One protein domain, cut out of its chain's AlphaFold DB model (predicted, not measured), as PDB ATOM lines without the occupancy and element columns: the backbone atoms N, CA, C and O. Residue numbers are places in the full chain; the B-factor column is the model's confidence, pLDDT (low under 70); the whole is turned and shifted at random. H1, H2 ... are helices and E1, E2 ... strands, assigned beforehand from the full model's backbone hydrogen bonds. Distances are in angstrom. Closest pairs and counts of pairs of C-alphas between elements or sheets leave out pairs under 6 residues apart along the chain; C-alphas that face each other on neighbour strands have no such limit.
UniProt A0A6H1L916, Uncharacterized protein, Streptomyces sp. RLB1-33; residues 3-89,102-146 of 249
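This is residues 3 to 89 and 102 to 146 of the 249 residues of an uncharacterized protein of Streptomyces sp. RLB1-33 (UniProt A0A6H1L916). A small sheet of three parallel strands, E1, E4 and E6, has the long helix H3 over one face, with the other long helix, H1, next to H3. The hairpin E2 and E3, reached through H1, makes one far end of the long axis, while H5 follows E6 at one end of the sheet and H6 lies near the edge strand E6. The printed part has 132 residues, with six named helices and six named strands in the order E1 H1 E2 E3 H2 E4 H3 H4 E5 E6 H5 H6. The class is mixed, helices and strands. The whole is compact, with a radius of gyration of the C-alphas of 15.8 A, yet elongated in outline, spanning 54 by 30 by 28 A.

E1, residues 3 to 6, begins at C-alpha 3 (12.070, 34.117, -0.780). H1, residues 10 to 25, is 22.8 A long. E2, residues 27 to 29, E3, residues 35 to 37, and H2, residues 38 to 41, follow. E4, residues 54 to 58, is 12.7 A long. H3, residues 66 to 79, is 20.0 A long and begins at C-alpha 66 (13.857, 22.961, -19.244). H4 is residues 81 to 84 and E5 residues 102 to 104. E6, residues 110 to 114, is 13.7 A long. H5 is residues 115 to 121, and H6, residues 139 to 143, ends at C-alpha 143 (24.676, 39.376, -3.956).

The sheet runs E1 E4 E6. N 4 and O 55 join E1 and E4 within hydrogen-bond range at 2.8 A, and N 56 and O 111 join E4 and E6 at 2.8 A. Residues 111 to 112 of E6 also pair antiparallel with residues 129 to 130. H3 is on the sheet at a height of 10.4 A, over E4 and E6, along the strands at 21 degrees to E4 on the local plane. H1, H4, H5 and H6 only graze the sheet. H1, the hub, touches H3 with residues 10 to 14 alone, at a steep tilt of 39 degrees, the same way; the closest C-alphas, of Ala 10 and Val 76, are 5.1 A apart. H1 touches H2, closest at the C-alphas of Phe 24 and Trp 39, 6.0 A, and only just touches H4, with 3 pairs of C-alphas within 8 A, closest at Leu 21 and Val 83, 6.3 A. In the hairpin E2 and E3, antiparallel, N 28 and O 36 are 2.9 A apart. E5 pairs with no named strand; its residues 103 to 104 pair antiparallel with residues 88 to 89. In H1, H3, H5 and H6 every O i to N i+4 pair is within hydrogen-bond range; H2 and H4 are too short for one.

The C-alphas of Arg 32 and Arg 63, the two farthest apart, are 54.7 A apart. Residues 90 to 101 are not printed; C-alphas 89 and 102 are 5.4 A apart. The links H2 to E4 and H5 to H6 are long. Mean pLDDT of the printed part is 85.7; residues 60 to 63, 106 and 146 are under 70.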
ATOM      1  N   VAL A   3      12.035  35.313   0.078       85.75
ATOM      2  CA  VAL A   3      12.070  34.117  -0.780       85.75
ATOM      3  C   VAL A   3      10.668  33.815  -1.287       85.75
ATOM      4  O   VAL A   3       9.747  33.582  -0.511       85.75
ATOM      5  N   TYR A   4      10.523  33.783  -2.606       85.75
ATOM      6  CA  TYR A   4       9.262  33.583  -3.294       85.75
ATOM      7  C   TYR A   4       9.235  32.233  -4.015       85.75
ATOM      8  O   TYR A   4       9.955  32.028  -4.991       85.75
ATOM      9  N   ASN A   5       8.385  31.309  -3.562       83.88
ATOM     10  CA  ASN A   5       8.126  30.055  -4.273       83.88
ATOM     11  C   ASN A   5       7.131  30.309  -5.418       83.88
ATOM     12  O   ASN A   5       5.952  30.567  -5.182       83.88
ATOM     13  N   CYS A   6       7.612  30.276  -6.661       82.19
ATOM     14  CA  CYS A   6       6.879  30.778  -7.813       82.19
ATOM     15  C   CYS A   6       6.231  29.672  -8.651       82.19
ATOM     16  O   CYS A   6       6.888  28.980  -9.436       82.19
ATOM     17  N   THR A   7       4.904  29.610  -8.588       81.31
ATOM     18  CA  THR A   7       4.046  28.839  -9.507       81.31
ATOM     19  C   THR A   7       3.250  29.728 -10.475       81.31
ATOM     20  O   THR A   7       2.632  29.223 -11.405       81.31
ATOM     21  N   GLU A   8       3.294  31.049 -10.291       84.19
ATOM     22  CA  GLU A   8       2.493  32.041 -11.025       84.19
ATOM     23  C   GLU A   8       3.054  32.407 -12.410       84.19
ATOM     24  O   GLU A   8       4.222  32.163 -12.713       84.19
ATOM     25  N   SER A   9       2.247  33.056 -13.255       86.69
ATOM     26  CA  SER A   9       2.710  33.556 -14.556       86.69
ATOM     27  C   SER A   9       3.761  34.666 -14.421       86.69
ATOM     28  O   SER A   9       3.905  35.301 -13.370       86.69
ATOM     29  N   ALA A  10       4.493  34.920 -15.510       87.31
ATOM     30  CA  ALA A  10       5.501  35.974 -15.545       87.31
ATOM     31  C   ALA A  10       4.896  37.370 -15.303       87.31
ATOM     32  O   ALA A  10       5.471  38.150 -14.548       87.31
ATOM     33  N   ASP A  11       3.708  37.649 -15.851       89.31
ATOM     34  CA  ASP A  11       3.023  38.939 -15.691       89.31
ATOM     35  C   ASP A  11       2.589  39.197 -14.246       89.31
ATOM     36  O   ASP A  11       2.778  40.288 -13.708       89.31
ATOM     37  N   THR A  12       2.039  38.176 -13.574       90.19
ATOM     38  CA  THR A  12       1.663  38.291 -12.157       90.19
ATOM     39  C   THR A  12       2.888  38.553 -11.288       90.19
ATOM     40  O   THR A  12       2.839  39.382 -10.377       90.19
ATOM     41  N   LEU A  13       4.001  37.883 -11.590       89.19
ATOM     42  CA  LEU A  13       5.249  38.082 -10.873       89.19
ATOM     43  C   LEU A  13       5.814  39.493 -11.105       89.19
ATOM     44  O   LEU A  13       6.193  40.162 -10.143       89.19
ATOM     45  N   ALA A  14       5.801  39.983 -12.345       89.12
ATOM     46  CA  ALA A  14       6.245  41.335 -12.679       89.12
ATOM     47  C   ALA A  14       5.446  42.410 -11.923       89.12
ATOM     48  O   ALA A  14       6.030  43.270 -11.260       89.12
ATOM     49  N   ALA A  15       4.115  42.289 -11.898       90.88
ATOM     50  CA  ALA A  15       3.248  43.203 -11.157       90.88
ATOM     51  C   ALA A  15       3.529  43.208  -9.638       90.88
ATOM     52  O   ALA A  15       3.343  44.227  -8.967       90.88
ATOM     53  N   LYS A  16       3.992  42.090  -9.060       90.94
ATOM     54  CA  LYS A  16       4.430  42.042  -7.652       90.94
ATOM     55  C   LYS A  16       5.743  42.784  -7.437       90.94
ATOM     56  O   LYS A  16       5.862  43.520  -6.460       90.94
ATOM     57  N   PHE A  17       6.696  42.646  -8.352       90.12
ATOM     58  CA  PHE A  17       7.972  43.352  -8.262       90.12
ATOM     59  C   PHE A  17       7.824  44.870  -8.346       90.12
ATOM     60  O   PHE A  17       8.507  45.586  -7.616       90.12
ATOM     61  N   GLU A  18       6.865  45.373  -9.121       87.25
ATOM     62  CA  GLU A  18       6.517  46.798  -9.091       87.25
ATOM     63  C   GLU A  18       6.011  47.251  -7.714       87.25
ATOM     64  O   GLU A  18       6.370  48.330  -7.234       87.25
ATOM     65  N   LYS A  19       5.202  46.422  -7.038       89.81
ATOM     66  CA  LYS A  19       4.735  46.708  -5.672       89.81
ATOM     67  C   LYS A  19       5.891  46.688  -4.674       89.81
ATOM     68  O   LYS A  19       5.961  47.591  -3.841       89.81
ATOM     69  N   TYR A  20       6.813  45.728  -4.785       88.25
ATOM     70  CA  TYR A  20       8.021  45.701  -3.957       88.25
ATOM     71  C   TYR A  20       8.885  46.939  -4.172       88.25
ATOM     72  O   TYR A  20       9.297  47.551  -3.193       88.25
ATOM     73  N   LEU A  21       9.087  47.377  -5.417       86.38
ATOM     74  CA  LEU A  21       9.839  48.598  -5.707       86.38
ATOM     75  C   LEU A  21       9.209  49.830  -5.046       86.38
ATOM     76  O   LEU A  21       9.913  50.634  -4.435       86.38
ATOM     77  N   ARG A  22       7.880  49.974  -5.124       87.81
ATOM     78  CA  ARG A  22       7.161  51.071  -4.454       87.81
ATOM     79  C   ARG A  22       7.309  50.999  -2.936       87.81
ATOM     80  O   ARG A  22       7.606  52.013  -2.311       87.81
ATOM     81  N   TYR A  23       7.136  49.813  -2.356       88.62
ATOM     82  CA  TYR A  23       7.291  49.596  -0.917       88.62
ATOM     83  C   TYR A  23       8.723  49.884  -0.445       88.62
ATOM     84  O   TYR A  23       8.921  50.561   0.560       88.62
ATOM     85  N   PHE A  24       9.731  49.448  -1.199       87.12
ATOM     86  CA  PHE A  24      11.135  49.650  -0.854       87.12
ATOM     87  C   PHE A  24      11.590  51.111  -0.953       87.12
ATOM     88  O   PHE A  24      12.484  51.530  -0.218       87.12
ATOM     89  N   ARG A  25      10.919  51.913  -1.785       86.06
ATOM     90  CA  ARG A  25      11.125  53.366  -1.867       86.06
ATOM     91  C   ARG A  25      10.377  54.157  -0.792       86.06
ATOM     92  O   ARG A  25      10.645  55.347  -0.629       86.06
ATOM     93  N   LEU A  26       9.448  53.535  -0.063       88.94
ATOM     94  CA  LEU A  26       8.670  54.215   0.966       88.94
ATOM     95  C   LEU A  26       9.562  54.567   2.164       88.94
ATOM     96  O   LEU A  26      10.244  53.709   2.730       88.94
ATOM     97  N   LYS A  27       9.527  55.837   2.575       89.00
ATOM     98  CA  LYS A  27      10.232  56.344   3.756       89.00
ATOM     99  C   LYS A  27       9.232  56.750   4.830       89.00
ATOM    100  O   LYS A  27       8.180  57.305   4.528       89.00
ATOM    101  N   SER A  28       9.589  56.510   6.085       88.88
ATOM    102  CA  SER A  28       8.883  57.024   7.259       88.88
ATOM    103  C   SER A  28       9.809  57.916   8.072       88.88
ATOM    104  O   SER A  28      11.001  57.625   8.190       88.88
ATOM    105  N   LYS A  29       9.261  58.973   8.670       89.62
ATOM    106  CA  LYS A  29       9.983  59.802   9.638       89.62
ATOM    107  C   LYS A  29       9.868  59.187  11.025       89.62
ATOM    108  O   LYS A  29       8.776  58.819  11.449       89.62
ATOM    109  N   ASN A  30      10.990  59.076  11.726       81.25
ATOM    110  CA  ASN A  30      10.981  58.713  13.138       81.25
ATOM    111  C   ASN A  30      10.583  59.917  14.017       81.25
ATOM    112  O   ASN A  30      10.462  61.045  13.536       81.25
ATOM    113  N   SER A  31      10.421  59.692  15.323       82.38
ATOM    114  CA  SER A  31      10.080  60.740  16.302       82.38
ATOM    115  C   SER A  31      11.104  61.881  16.388       82.38
ATOM    116  O   SER A  31      10.780  62.953  16.887       82.38
ATOM    117  N   ARG A  32      12.326  61.676  15.879       84.75
ATOM    118  CA  ARG A  32      13.405  62.675  15.806       84.75
ATOM    119  C   ARG A  32      13.461  63.379  14.440       84.75
ATOM    120  O   ARG A  32      14.397  64.123  14.181       84.75
ATOM    121  N   GLY A  33      12.490  63.132  13.559       83.94
ATOM    122  CA  GLY A  33      12.391  63.737  12.228       83.94
ATOM    123  C   GLY A  33      13.304  63.128  11.159       83.94
ATOM    124  O   GLY A  33      13.254  63.570  10.014       83.94
ATOM    125  N   HIS A  34      14.107  62.111  11.485       84.44
ATOM    126  CA  HIS A  34      14.981  61.458  10.509       84.44
ATOM    127  C   HIS A  34      14.161  60.506   9.636       84.44
ATOM    128  O   HIS A  34      13.379  59.696  10.143       84.44
ATOM    129  N   GLU A  35      14.367  60.579   8.324       87.88
ATOM    130  CA  GLU A  35      13.760  59.644   7.383       87.88
ATOM    131  C   GLU A  35      14.507  58.314   7.387       87.88
ATOM    132  O   GLU A  35      15.735  58.252   7.373       87.88
ATOM    133  N   SER A  36      13.759  57.218   7.400       82.19
ATOM    134  CA  SER A  36      14.299  55.873   7.240       82.19
ATOM    135  C   SER A  36      13.388  55.052   6.334       82.19
ATOM    136  O   SER A  36      12.167  55.227   6.383       82.19
ATOM    137  N   PRO A  37      13.947  54.169   5.488       87.62
ATOM    138  CA  PRO A  37      13.133  53.297   4.655       87.62
ATOM    139  C   PRO A  37      12.245  52.386   5.508       87.62
ATOM    140  O   PRO A  37      12.728  51.758   6.452       87.62
ATOM    141  N   VAL A  38      10.959  52.287   5.162       88.44
ATOM    142  CA  VAL A  38       9.955  51.544   5.948       88.44
ATOM    143  C   VAL A  38      10.313  50.062   6.060       88.44
ATOM    144  O   VAL A  38      10.153  49.453   7.118       88.44
ATOM    145  N   TRP A  39      10.871  49.492   4.996       87.81
ATOM    146  CA  TRP A  39      11.255  48.085   4.933       87.81
ATOM    147  C   TRP A  39      12.333  47.692   5.951       87.81
ATOM    148  O   TRP A  39      12.426  46.516   6.295       87.81
ATOM    149  N   ARG A  40      13.107  48.640   6.503       86.06
ATOM    150  CA  ARG A  40      14.090  48.343   7.565       86.06
ATOM    151  C   ARG A  40      13.444  47.863   8.867       86.06
ATOM    152  O   ARG A  40      14.134  47.312   9.714       86.06
ATOM    153  N   THR A  41      12.134  48.054   9.029       83.62
ATOM    154  CA  THR A  41      11.387  47.486  10.161       83.62
ATOM    155  C   THR A  41      11.155  45.981  10.013       83.62
ATOM    156  O   THR A  41      11.061  45.282  11.016       83.62
ATOM    157  N   GLN A  42      11.099  45.477   8.776       84.12
ATOM    158  CA  GLN A  42      10.852  44.068   8.468       84.12
ATOM    159  C   GLN A  42      12.143  43.300   8.156       84.12
ATOM    160  O   GLN A  42      12.253  42.121   8.480       84.12
ATOM    161  N   TYR A  43      13.126  43.960   7.540       82.94
ATOM    162  CA  TYR A  43      14.401  43.354   7.163       82.94
ATOM    163  C   TYR A  43      15.536  43.942   8.012       82.94
ATOM    164  O   TYR A  43      15.863  45.122   7.845       82.94
ATOM    165  N   PRO A  44      16.159  43.140   8.898       78.19
ATOM    166  CA  PRO A  44      17.326  43.562   9.665       78.19
ATOM    167  C   PRO A  44      18.483  43.989   8.759       78.19
ATOM    168  O   PRO A  44      18.622  43.500   7.634       78.19
ATOM    169  N   SER A  45      19.349  44.867   9.270       77.00
ATOM    170  CA  SER A  45      20.579  45.226   8.562       77.00
ATOM    171  C   SER A  45      21.458  43.989   8.386       77.00
ATOM    172  O   SER A  45      21.751  43.283   9.348       77.00
ATOM    173  N   THR A  46      21.881  43.735   7.150       72.75
ATOM    174  CA  THR A  46      22.784  42.625   6.803       72.75
ATOM    175  C   THR A  46      24.235  43.086   6.650       72.75
ATOM    176  O   THR A  46      25.077  42.322   6.190       72.75
ATOM    177  N   GLY A  47      24.526  44.349   6.987       73.06
ATOM    178  CA  GLY A  47      25.818  44.987   6.714       73.06
ATOM    179  C   GLY A  47      26.034  45.349   5.241       73.06
ATOM    180  O   GLY A  47      27.075  45.899   4.905       73.06
ATOM    181  N   ARG A  48      25.062  45.063   4.368       73.56
ATOM    182  CA  ARG A  48      25.066  45.454   2.956       73.56
ATOM    183  C   ARG A  48      24.143  46.645   2.754       73.56
ATOM    184  O   ARG A  48      23.012  46.638   3.250       73.56
ATOM    185  N   GLU A  49      24.629  47.653   2.041       71.06
ATOM    186  CA  GLU A  49      23.793  48.763   1.601       71.06
ATOM    187  C   GLU A  49      22.826  48.331   0.484       71.06
ATOM    188  O   GLU A  49      23.006  47.304  -0.172       71.06
ATOM    189  N   GLY A  50      21.767  49.119   0.287       78.62
ATOM    190  CA  GLY A  50      20.763  48.886  -0.750       78.62
ATOM    191  C   GLY A  50      19.491  48.174  -0.283       78.62
ATOM    192  O   GLY A  50      19.204  48.045   0.910       78.62
ATOM    193  N   HIS A  51      18.666  47.788  -1.258       84.38
ATOM    194  CA  HIS A  51      17.379  47.141  -1.016       84.38
ATOM    195  C   HIS A  51      17.543  45.679  -0.573       84.38
ATOM    196  O   HIS A  51      18.497  45.014  -0.987       84.38
ATOM    197  N   PRO A  52      16.591  45.132   0.208       88.00
ATOM    198  CA  PRO A  52      16.580  43.713   0.536       88.00
ATOM    199  C   PRO A  52      16.600  42.848  -0.737       88.00
ATOM    200  O   PRO A  52      15.827  43.117  -1.661       88.00
ATOM    201  N   PRO A  53      17.433  41.793  -0.795       90.19
ATOM    202  CA  PRO A  53      17.420  40.865  -1.915       90.19
ATOM    203  C   PRO A  53      16.125  40.051  -1.938       90.19
ATOM    204  O   PRO A  53      15.611  39.658  -0.880       90.19
ATOM    205  N   VAL A  54      15.649  39.760  -3.148       91.94
ATOM    206  CA  VAL A  54      14.479  38.918  -3.404       91.94
ATOM    207  C   VAL A  54      14.898  37.727  -4.257       91.94
ATOM    208  O   VAL A  54      15.421  37.890  -5.357       91.94
ATOM    209  N   ALA A  55      14.647  36.526  -3.754       94.25
ATOM    210  CA  ALA A  55      14.900  35.275  -4.448       94.25
ATOM    211  C   ALA A  55      13.591  34.687  -4.983       94.25
ATOM    212  O   ALA A  55      12.644  34.489  -4.227       94.25
ATOM    213  N   VAL A  56      13.540  34.359  -6.271       94.00
ATOM    214  CA  VAL A  56      12.435  33.643  -6.911       94.00
ATOM    215  C   VAL A  56      12.868  32.206  -7.151       94.00
ATOM    216  O   VAL A  56      13.742  31.930  -7.975       94.00
ATOM    217  N   VAL A  57      12.234  31.284  -6.439       93.50
ATOM    218  CA  VAL A  57      12.408  29.846  -6.618       93.50
ATOM    219  C   VAL A  57      11.337  29.371  -7.586       93.50
ATOM    220  O   VAL A  57      10.170  29.231  -7.223       93.50
ATOM    221  N   PHE A  58      11.714  29.142  -8.837       90.25
ATOM    222  CA  PHE A  58      10.805  28.594  -9.830       90.25
ATOM    223  C   PHE A  58      10.548  27.121  -9.539       90.25
ATOM    224  O   PHE A  58      11.467  26.297  -9.528       90.25
ATOM    225  N   ASN A  59       9.276  26.793  -9.335       84.75
ATOM    226  CA  ASN A  59       8.828  25.417  -9.262       84.75
ATOM    227  C   ASN A  59       8.211  25.046 -10.622       84.75
ATOM    228  O   ASN A  59       7.149  25.577 -10.968       84.75
ATOM    229  N   PRO A  60       8.868  24.198 -11.436       65.12
ATOM    230  CA  PRO A  60       8.370  23.844 -12.764       65.12
ATOM    231  C   PRO A  60       7.001  23.159 -12.738       65.12
ATOM    232  O   PRO A  60       6.296  23.183 -13.753       65.12
ATOM    233  N   GLY A  61       6.613  22.540 -11.618       62.53
ATOM    234  CA  GLY A  61       5.568  21.521 -11.635       62.53
ATOM    235  C   GLY A  61       5.926  20.376 -12.598       62.53
ATOM    236  O   GLY A  61       6.870  20.450 -13.381       62.53
ATOM    237  N   ALA A  62       5.153  19.294 -12.596       53.75
ATOM    238  CA  ALA A  62       5.485  18.097 -13.379       53.75
ATOM    239  C   ALA A  62       5.449  18.272 -14.922       53.75
ATOM    240  O   ALA A  62       5.667  17.304 -15.642       53.75
ATOM    241  N   ARG A  63       5.125  19.461 -15.459       57.75
ATOM    242  CA  ARG A  63       4.832  19.671 -16.896       57.75
ATOM    243  C   ARG A  63       5.707  20.705 -17.610       57.75
ATOM    244  O   ARG A  63       5.558  20.867 -18.819       57.75
ATOM    245  N   THR A  64       6.602  21.404 -16.915       70.31
ATOM    246  CA  THR A  64       7.417  22.453 -17.549       70.31
ATOM    247  C   THR A  64       8.798  21.909 -17.895       70.31
ATOM    248  O   THR A  64       9.629  21.715 -17.015       70.31
ATOM    249  N   GLY A  65       9.057  21.679 -19.185       78.44
ATOM    250  CA  GLY A  65      10.384  21.273 -19.654       78.44
ATOM    251  C   GLY A  65      11.453  22.370 -19.467       78.44
ATOM    252  O   GLY A  65      11.108  23.553 -19.351       78.44
ATOM    253  N   PRO A  66      12.756  22.025 -19.512       80.94
ATOM    254  CA  PRO A  66      13.857  22.961 -19.244       80.94
ATOM    255  C   PRO A  66      13.836  24.223 -20.119       80.94
ATOM    256  O   PRO A  66      14.086  25.327 -19.635       80.94
ATOM    257  N   GLN A  67      13.482  24.083 -21.400       85.56
ATOM    258  CA  GLN A  67      13.406  25.215 -22.326       85.56
ATOM    259  C   GLN A  67      12.262  26.176 -21.980       85.56
ATOM    260  O   GLN A  67      12.443  27.391 -22.020       85.56
ATOM    261  N   ALA A  68      11.094  25.645 -21.609       85.50
ATOM    262  CA  ALA A  68       9.958  26.462 -21.194       85.50
ATOM    263  C   ALA A  68      10.268  27.219 -19.894       85.50
ATOM    264  O   ALA A  68       9.919  28.392 -19.768       85.50
ATOM    265  N   MET A  69      10.994  26.584 -18.968       84.69
ATOM    266  CA  MET A  69      11.460  27.236 -17.746       84.69
ATOM    267  C   MET A  69      12.435  28.376 -18.049       84.69
ATOM    268  O   MET A  69      12.238  29.492 -17.574       84.69
ATOM    269  N   LYS A  70      13.442  28.126 -18.894       86.25
ATOM    270  CA  LYS A  70      14.394  29.156 -19.328       86.25
ATOM    271  C   LYS A  70      13.679  30.343 -19.976       86.25
ATOM    272  O   LYS A  70      13.958  31.487 -19.630       86.25
ATOM    273  N   ASN A  71      12.724  30.076 -20.868       89.38
ATOM    274  CA  ASN A  71      11.927  31.124 -21.504       89.38
ATOM    275  C   ASN A  71      11.140  31.931 -20.464       89.38
ATOM    276  O   ASN A  71      11.180  33.154 -20.499       89.38
ATOM    277  N   ARG A  72      10.499  31.267 -19.492       88.69
ATOM    278  CA  ARG A  72       9.765  31.938 -18.409       88.69
ATOM    279  C   ARG A  72      10.677  32.812 -17.549       88.69
ATOM    280  O   ARG A  72      10.321  33.955 -17.287       88.69
ATOM    281  N   MET A  73      11.843  32.311 -17.141       90.12
ATOM    282  CA  MET A  73      12.835  33.100 -16.398       90.12
ATOM    283  C   MET A  73      13.262  34.337 -17.196       90.12
ATOM    284  O   MET A  73      13.260  35.438 -16.654       90.12
ATOM    285  N   ASN A  74      13.541  34.183 -18.495       91.25
ATOM    286  CA  ASN A  74      13.896  35.302 -19.370       91.25
ATOM    287  C   ASN A  74      12.764  36.330 -19.495       91.25
ATOM    288  O   ASN A  74      13.021  37.528 -19.430       91.25
ATOM    289  N   THR A  75      11.513  35.883 -19.629       93.00
ATOM    290  CA  THR A  75      10.353  36.784 -19.672       93.00
ATOM    291  C   THR A  75      10.213  37.569 -18.371       93.00
ATOM    292  O   THR A  75      10.022  38.780 -18.417       93.00
ATOM    293  N   VAL A  76      10.351  36.921 -17.208       91.56
ATOM    294  CA  VAL A  76      10.315  37.624 -15.914       91.56
ATOM    295  C   VAL A  76      11.463  38.623 -15.819       91.56
ATOM    296  O   VAL A  76      11.233  39.758 -15.411       91.56
ATOM    297  N   MET A  77      12.678  38.231 -16.208       91.12
ATOM    298  CA  MET A  77      13.843  39.117 -16.213       91.12
ATOM    299  C   MET A  77      13.575  40.375 -17.047       91.12
ATOM    300  O   MET A  77      13.807  41.477 -16.562       91.12
ATOM    301  N   GLU A  78      13.023  40.238 -18.253       92.31
ATOM    302  CA  GLU A  78      12.729  41.393 -19.106       92.31
ATOM    303  C   GLU A  78      11.611  42.270 -18.522       92.31
ATOM    304  O   GLU A  78      11.780  43.479 -18.382       92.31
ATOM    305  N   LEU A  79      10.497  41.670 -18.088       93.50
ATOM    306  CA  LEU A  79       9.368  42.416 -17.517       93.50
ATOM    307  C   LEU A  79       9.735  43.150 -16.221       93.50
ATOM    308  O   LEU A  79       9.172  44.195 -15.909       93.50
ATOM    309  N   THR A  80      10.687  42.618 -15.456       90.81
ATOM    310  CA  THR A  80      11.135  43.213 -14.190       90.81
ATOM    311  C   THR A  80      12.363  44.104 -14.347       90.81
ATOM    312  O   THR A  80      12.895  44.571 -13.341       90.81
ATOM    313  N   ARG A  81      12.801  44.396 -15.582       89.50
ATOM    314  CA  ARG A  81      14.026  45.161 -15.862       89.50
ATOM    315  C   ARG A  81      14.113  46.463 -15.079       89.50
ATOM    316  O   ARG A  81      15.113  46.698 -14.415       89.50
ATOM    317  N   LEU A  82      13.035  47.248 -15.046       84.94
ATOM    318  CA  LEU A  82      12.976  48.518 -14.306       84.94
ATOM    319  C   LEU A  82      13.185  48.375 -12.786       84.94
ATOM    320  O   LEU A  82      13.480  49.358 -12.108       84.94
ATOM    321  N   VAL A  83      13.004  47.172 -12.239       86.88
ATOM    322  CA  VAL A  83      13.123  46.879 -10.808       86.88
ATOM    323  C   VAL A  83      14.551  46.473 -10.435       86.88
ATOM    324  O   VAL A  83      15.049  46.908  -9.392       86.88
ATOM    325  N   TRP A  84      15.215  45.665 -11.270       87.56
ATOM    326  CA  TRP A  84      16.538  45.101 -10.967       87.56
ATOM    327  C   TRP A  84      17.705  45.755 -11.717       87.56
ATOM    328  O   TRP A  84      18.835  45.614 -11.264       87.56
ATOM    329  N   SER A  85      17.483  46.474 -12.826       83.94
ATOM    330  CA  SER A  85      18.592  47.078 -13.587       83.94
ATOM    331  C   SER A  85      19.157  48.332 -12.929       83.94
ATOM    332  O   SER A  85      20.285  48.718 -13.214       83.94
ATOM    333  N   GLY A  86      18.361  48.997 -12.087       78.75
ATOM    334  CA  GLY A  86      18.699  50.312 -11.547       78.75
ATOM    335  C   GLY A  86      18.759  51.387 -12.634       78.75
ATOM    336  O   GLY A  86      18.452  51.139 -13.805       78.75
ATOM    337  N   SER A  87      19.144  52.591 -12.221       77.44
ATOM    338  CA  SER A  87      19.433  53.711 -13.117       77.44
ATOM    339  C   SER A  87      20.942  53.862 -13.238       77.44
ATOM    340  O   SER A  87      21.628  53.900 -12.219       77.44
ATOM    341  N   TYR A  88      21.450  53.951 -14.467       76.81
ATOM    342  CA  TYR A  88      22.857  54.259 -14.700       76.81
ATOM    343  C   TYR A  88      23.114  55.747 -14.464       76.81
ATOM    344  O   TYR A  88      22.536  56.596 -15.146       76.81
ATOM    345  N   HIS A  89      24.026  56.048 -13.551       74.00
ATOM    346  CA  HIS A  89      24.578  57.374 -13.333       74.00
ATOM    347  C   HIS A  89      25.934  57.450 -14.003       74.00
ATOM    348  O   HIS A  89      26.939  56.969 -13.485       74.00
ATOM    349  N   GLY A 102      30.835  55.281 -14.474       73.38
ATOM    350  CA  GLY A 102      29.590  55.511 -13.760       73.38
ATOM    351  C   GLY A 102      29.253  54.378 -12.803       73.38
ATOM    352  O   GLY A 102      30.011  53.419 -12.646       73.38
ATOM    353  N   TYR A 103      28.093  54.490 -12.169       72.25
ATOM    354  CA  TYR A 103      27.560  53.476 -11.263       72.25
ATOM    355  C   TYR A 103      26.071  53.262 -11.513       72.25
ATOM    356  O   TYR A 103      25.403  54.098 -12.124       72.25
ATOM    357  N   TYR A 104      25.536  52.140 -11.040       71.19
ATOM    358  CA  TYR A 104      24.092  51.923 -11.007       71.19
ATOM    359  C   TYR A 104      23.550  52.223  -9.611       71.19
ATOM    360  O   TYR A 104      24.132  51.803  -8.610       71.19
ATOM    361  N   ASP A 105      22.414  52.918  -9.542       71.88
ATOM    362  CA  ASP A 105      21.662  53.054  -8.290       71.88
ATOM    363  C   ASP A 105      21.307  51.691  -7.694       71.88
ATOM    364  O   ASP A 105      21.181  50.693  -8.409       71.88
ATOM    365  N   TYR A 106      21.043  51.675  -6.383       66.69
ATOM    366  CA  TYR A 106      20.567  50.500  -5.655       66.69
ATOM    367  C   TYR A 106      19.245  49.957  -6.228       66.69
ATOM    368  O   TYR A 106      18.142  50.298  -5.788       66.69
ATOM    369  N   ALA A 107      19.356  49.067  -7.207       81.69
ATOM    370  CA  ALA A 107      18.271  48.242  -7.703       81.69
ATOM    371  C   ALA A 107      17.952  47.118  -6.710       81.69
ATOM    372  O   ALA A 107      18.761  46.804  -5.835       81.69
ATOM    373  N   ILE A 108      16.775  46.502  -6.822       87.88
ATOM    374  CA  ILE A 108      16.475  45.316  -6.010       87.88
ATOM    375  C   ILE A 108      17.372  44.170  -6.496       87.88
ATOM    376  O   ILE A 108      17.281  43.821  -7.677       87.88
ATOM    377  N   PRO A 109      18.199  43.542  -5.634       89.88
ATOM    378  CA  PRO A 109      18.923  42.339  -6.023       89.88
ATOM    379  C   PRO A 109      17.910  41.212  -6.250       89.88
ATOM    380  O   PRO A 109      17.365  40.651  -5.297       89.88
ATOM    381  N   LEU A 110      17.615  40.927  -7.518       91.81
ATOM    382  CA  LEU A 110      16.654  39.911  -7.927       91.81
ATOM    383  C   LEU A 110      17.391  38.645  -8.358       91.81
ATOM    384  O   LEU A 110      18.102  38.648  -9.363       91.81
ATOM    385  N   LEU A 111      17.213  37.568  -7.598       94.56
ATOM    386  CA  LEU A 111      17.864  36.284  -7.830       94.56
ATOM    387  C   LEU A 111      16.841  35.258  -8.284       94.56
ATOM    388  O   LEU A 111      15.772  35.142  -7.691       94.56
ATOM    389  N   PHE A 112      17.182  34.468  -9.290       94.62
ATOM    390  CA  PHE A 112      16.399  33.323  -9.720       94.62
ATOM    391  C   PHE A 112      17.107  32.028  -9.358       94.62
ATOM    392  O   PHE A 112      18.326  31.906  -9.443       94.62
ATOM    393  N   THR A 113      16.318  31.031  -8.997       94.12
ATOM    394  CA  THR A 113      16.762  29.647  -8.899       94.12
ATOM    395  C   THR A 113      15.593  28.722  -9.220       94.12
ATOM    396  O   THR A 113      14.466  29.169  -9.423       94.12
ATOM    397  N   THR A 114      15.844  27.424  -9.286       91.69
ATOM    398  CA  THR A 114      14.809  26.407  -9.502       91.69
ATOM    399  C   THR A 114      14.813  25.436  -8.340       91.69
ATOM    400  O   THR A 114      15.888  25.109  -7.835       91.69
ATOM    401  N   LEU A 115      13.641  24.923  -7.966       90.56
ATOM    402  CA  LEU A 115      13.533  23.947  -6.881       90.56
ATOM    403  C   LEU A 115      14.440  22.723  -7.111       90.56
ATOM    404  O   LEU A 115      15.150  22.323  -6.195       90.56
ATOM    405  N   ASP A 116      14.508  22.216  -8.343       89.00
ATOM    406  CA  ASP A 116      15.332  21.053  -8.703       89.00
ATOM    407  C   ASP A 116      16.829  21.279  -8.425       89.00
ATOM    408  O   ASP A 116      17.511  20.407  -7.887       89.00
ATOM    409  N   ARG A 117      17.350  22.476  -8.734       90.81
ATOM    410  CA  ARG A 117      18.746  22.855  -8.440       90.81
ATOM    411  C   ARG A 117      19.009  22.906  -6.940       90.81
ATOM    412  O   ARG A 117      20.019  22.374  -6.488       90.81
ATOM    413  N   LEU A 118      18.090  23.500  -6.178       92.81
ATOM    414  CA  LEU A 118      18.198  23.552  -4.720       92.81
ATOM    415  C   LEU A 118      18.164  22.153  -4.099       92.81
ATOM    416  O   LEU A 118      18.907  21.893  -3.161       92.81
ATOM    417  N   GLN A 119      17.337  21.248  -4.623       91.94
ATOM    418  CA  GLN A 119      17.261  19.866  -4.144       91.94
ATOM    419  C   GLN A 119      18.493  19.036  -4.526       91.94
ATOM    420  O   GLN A 119      18.908  18.182  -3.751       91.94
ATOM    421  N   THR A 120      19.074  19.288  -5.700       92.81
ATOM    422  CA  THR A 120      20.217  18.518  -6.214       92.81
ATOM    423  C   THR A 120      21.538  18.943  -5.578       92.81
ATOM    424  O   THR A 120      22.336  18.095  -5.195       92.81
ATOM    425  N   SER A 121      21.784  20.251  -5.487       93.69
ATOM    426  CA  SER A 121      23.090  20.799  -5.096       93.69
ATOM    427  C   SER A 121      23.055  21.541  -3.760       93.69
ATOM    428  O   SER A 121      24.094  21.767  -3.157       93.69
ATOM    429  N   GLY A 122      21.871  21.904  -3.263       93.38
ATOM    430  CA  GLY A 122      21.733  22.738  -2.073       93.38
ATOM    431  C   GLY A 122      21.897  24.240  -2.359       93.38
ATOM    432  O   GLY A 122      22.323  24.642  -3.441       93.38
ATOM    433  N   PRO A 123      21.539  25.103  -1.391       93.31
ATOM    434  CA  PRO A 123      21.520  26.558  -1.565       93.31
ATOM    435  C   PRO A 123      22.902  27.226  -1.498       93.31
ATOM    436  O   PRO A 123      23.012  28.404  -1.838       93.31
ATOM    437  N   CYS A 124      23.934  26.523  -1.027       93.12
ATOM    438  CA  CYS A 124      25.287  27.073  -0.885       93.12
ATOM    439  C   CYS A 124      26.092  27.032  -2.190       93.12
ATOM    440  O   CYS A 124      27.068  27.763  -2.327       93.12
ATOM    441  N   GLU A 125      25.672  26.195  -3.137       95.81
ATOM    442  CA  GLU A 125      26.352  25.993  -4.412       95.81
ATOM    443  C   GLU A 125      26.015  27.090  -5.433       95.81
ATOM    444  O   GLU A 125      25.201  27.986  -5.187       95.81
ATOM    445  N   ALA A 126      26.635  27.003  -6.614       96.44
ATOM    446  CA  ALA A 126      26.389  27.895  -7.745       96.44
ATOM    447  C   ALA A 126      25.015  27.642  -8.407       96.44
ATOM    448  O   ALA A 126      24.903  27.145  -9.530       96.44
ATOM    449  N   VAL A 127      23.945  27.944  -7.674       95.81
ATOM    450  CA  VAL A 127      22.546  27.693  -8.056       95.81
ATOM    451  C   VAL A 127      21.714  28.967  -8.153       95.81
ATOM    452  O   VAL A 127      20.506  28.883  -8.385       95.81
ATOM    453  N   TRP A 128      22.333  30.135  -7.995       96.00
ATOM    454  CA  TRP A 128      21.661  31.429  -8.028       96.00
ATOM    455  C   TRP A 128      22.002  32.186  -9.303       96.00
ATOM    456  O   TRP A 128      23.161  32.307  -9.675       96.00
ATOM    457  N   TRP A 129      20.987  32.706  -9.978       93.88
ATOM    458  CA  TRP A 129      21.142  33.568 -11.142       93.88
ATOM    459  C   TRP A 129      20.690  34.973 -10.770       93.88
ATOM    460  O   TRP A 129      19.488  35.211 -10.632       93.88
ATOM    461  N   ARG A 130      21.611  35.922 -10.595       92.19
ATOM    462  CA  ARG A 130      21.224  37.325 -10.410       92.19
ATOM    463  C   ARG A 130      20.781  37.921 -11.744       92.19
ATOM    464  O   ARG A 130      21.464  37.796 -12.754       92.19
ATOM    465  N   CYS A 131      19.634  38.592 -11.764       89.62
ATOM    466  CA  CYS A 131      19.205  39.337 -12.945       89.62
ATOM    467  C   CYS A 131      20.244  40.411 -13.289       89.62
ATOM    468  O   CYS A 131      20.691  41.151 -12.413       89.62
ATOM    469  N   GLY A 132      20.646  40.464 -14.560       83.19
ATOM    470  CA  GLY A 132      21.759  41.292 -15.031       83.19
ATOM    471  C   GLY A 132      23.128  40.607 -14.979       83.19
ATOM    472  O   GLY A 132      24.051  41.079 -15.634       83.19
ATOM    473  N   HIS A 133      23.258  39.480 -14.272       84.94
ATOM    474  CA  HIS A 133      24.441  38.624 -14.332       84.94
ATOM    475  C   HIS A 133      24.238  37.531 -15.396       84.94
ATOM    476  O   HIS A 133      23.117  37.096 -15.668       84.94
ATOM    477  N   GLY A 134      25.327  37.125 -16.053       84.56
ATOM    478  CA  GLY A 134      25.301  36.210 -17.203       84.56
ATOM    479  C   GLY A 134      25.543  34.737 -16.867       84.56
ATOM    480  O   GLY A 134      25.709  33.933 -17.786       84.56
ATOM    481  N   GLN A 135      25.616  34.381 -15.584       90.19
ATOM    482  CA  GLN A 135      26.037  33.056 -15.126       90.19
ATOM    483  C   GLN A 135      25.348  32.644 -13.819       90.19
ATOM    484  O   GLN A 135      24.748  33.466 -13.126       90.19
ATOM    485  N   TRP A 136      25.442  31.352 -13.496       93.75
ATOM    486  CA  TRP A 136      25.040  30.818 -12.196       93.75
ATOM    487  C   TRP A 136      26.166  31.015 -11.183       93.75
ATOM    488  O   TRP A 136      27.323  30.730 -11.481       93.75
ATOM    489  N   GLU A 137      25.814  31.475  -9.994       95.06
ATOM    490  CA  GLU A 137      26.741  31.963  -8.978       95.06
ATOM    491  C   GLU A 137      26.350  31.433  -7.597       95.06
ATOM    492  O   GLU A 137      25.217  30.985  -7.366       95.06
ATOM    493  N   THR A 138      27.305  31.469  -6.669       95.56
ATOM    494  CA  THR A 138      27.018  31.227  -5.253       95.56
ATOM    495  C   THR A 138      26.190  32.384  -4.692       95.56
ATOM    496  O   THR A 138      26.179  33.487  -5.243       95.56
ATOM    497  N   LEU A 139      25.480  32.167  -3.582       92.81
ATOM    498  CA  LEU A 139      24.666  33.232  -2.986       92.81
ATOM    499  C   LEU A 139      25.485  34.485  -2.599       92.81
ATOM    500  O   LEU A 139      24.994  35.593  -2.820       92.81
ATOM    501  N   PRO A 140      26.701  34.368  -2.022       91.06
ATOM    502  CA  PRO A 140      27.554  35.525  -1.769       91.06
ATOM    503  C   PRO A 140      27.905  36.307  -3.036       91.06
ATOM    504  O   PRO A 140      27.710  37.523  -3.039       91.06
ATOM    505  N   ASP A 141      28.346  35.620  -4.093       90.25
ATOM    506  CA  ASP A 141      28.778  36.244  -5.350       90.25
ATOM    507  C   ASP A 141      27.604  36.916  -6.064       90.25
ATOM    508  O   ASP A 141      27.682  38.083  -6.447       90.25
ATOM    509  N   ALA A 142      26.463  36.225  -6.128       90.75
ATOM    510  CA  ALA A 142      25.238  36.748  -6.717       90.75
ATOM    511  C   ALA A 142      24.705  37.979  -5.975       90.75
ATOM    512  O   ALA A 142      23.908  38.727  -6.520       90.75
ATOM    513  N   LEU A 143      25.088  38.201  -4.719       88.12
ATOM    514  CA  LEU A 143      24.676  39.376  -3.956       88.12
ATOM    515  C   LEU A 143      25.750  40.468  -3.896       88.12
ATOM    516  O   LEU A 143      25.462  41.553  -3.390       88.12
ATOM    517  N   ALA A 144      26.965  40.203  -4.375       83.50
ATOM    518  CA  ALA A 144      28.004  41.214  -4.477       83.50
ATOM    519  C   ALA A 144      27.634  42.225  -5.576       83.50
ATOM    520  O   ALA A 144      27.159  41.852  -6.648       83.50
ATOM    521  N   ASN A 145      27.833  43.522  -5.329       73.00
ATOM    522  CA  ASN A 145      27.588  44.565  -6.326       73.00
ATOM    523  C   ASN A 145      28.885  45.324  -6.651       73.00
ATOM    524  O   ASN A 145      29.094  46.409  -6.127       73.00
ATOM    525  N   PRO A 146      29.767  44.787  -7.512       65.12
ATOM    526  CA  PRO A 146      31.063  45.414  -7.790       65.12
ATOM    527  C   PRO A 146      30.962  46.749  -8.555       65.12
ATOM    528  O   PRO A 146      31.960  47.448  -8.702       65.12
TER     529      PRO A 146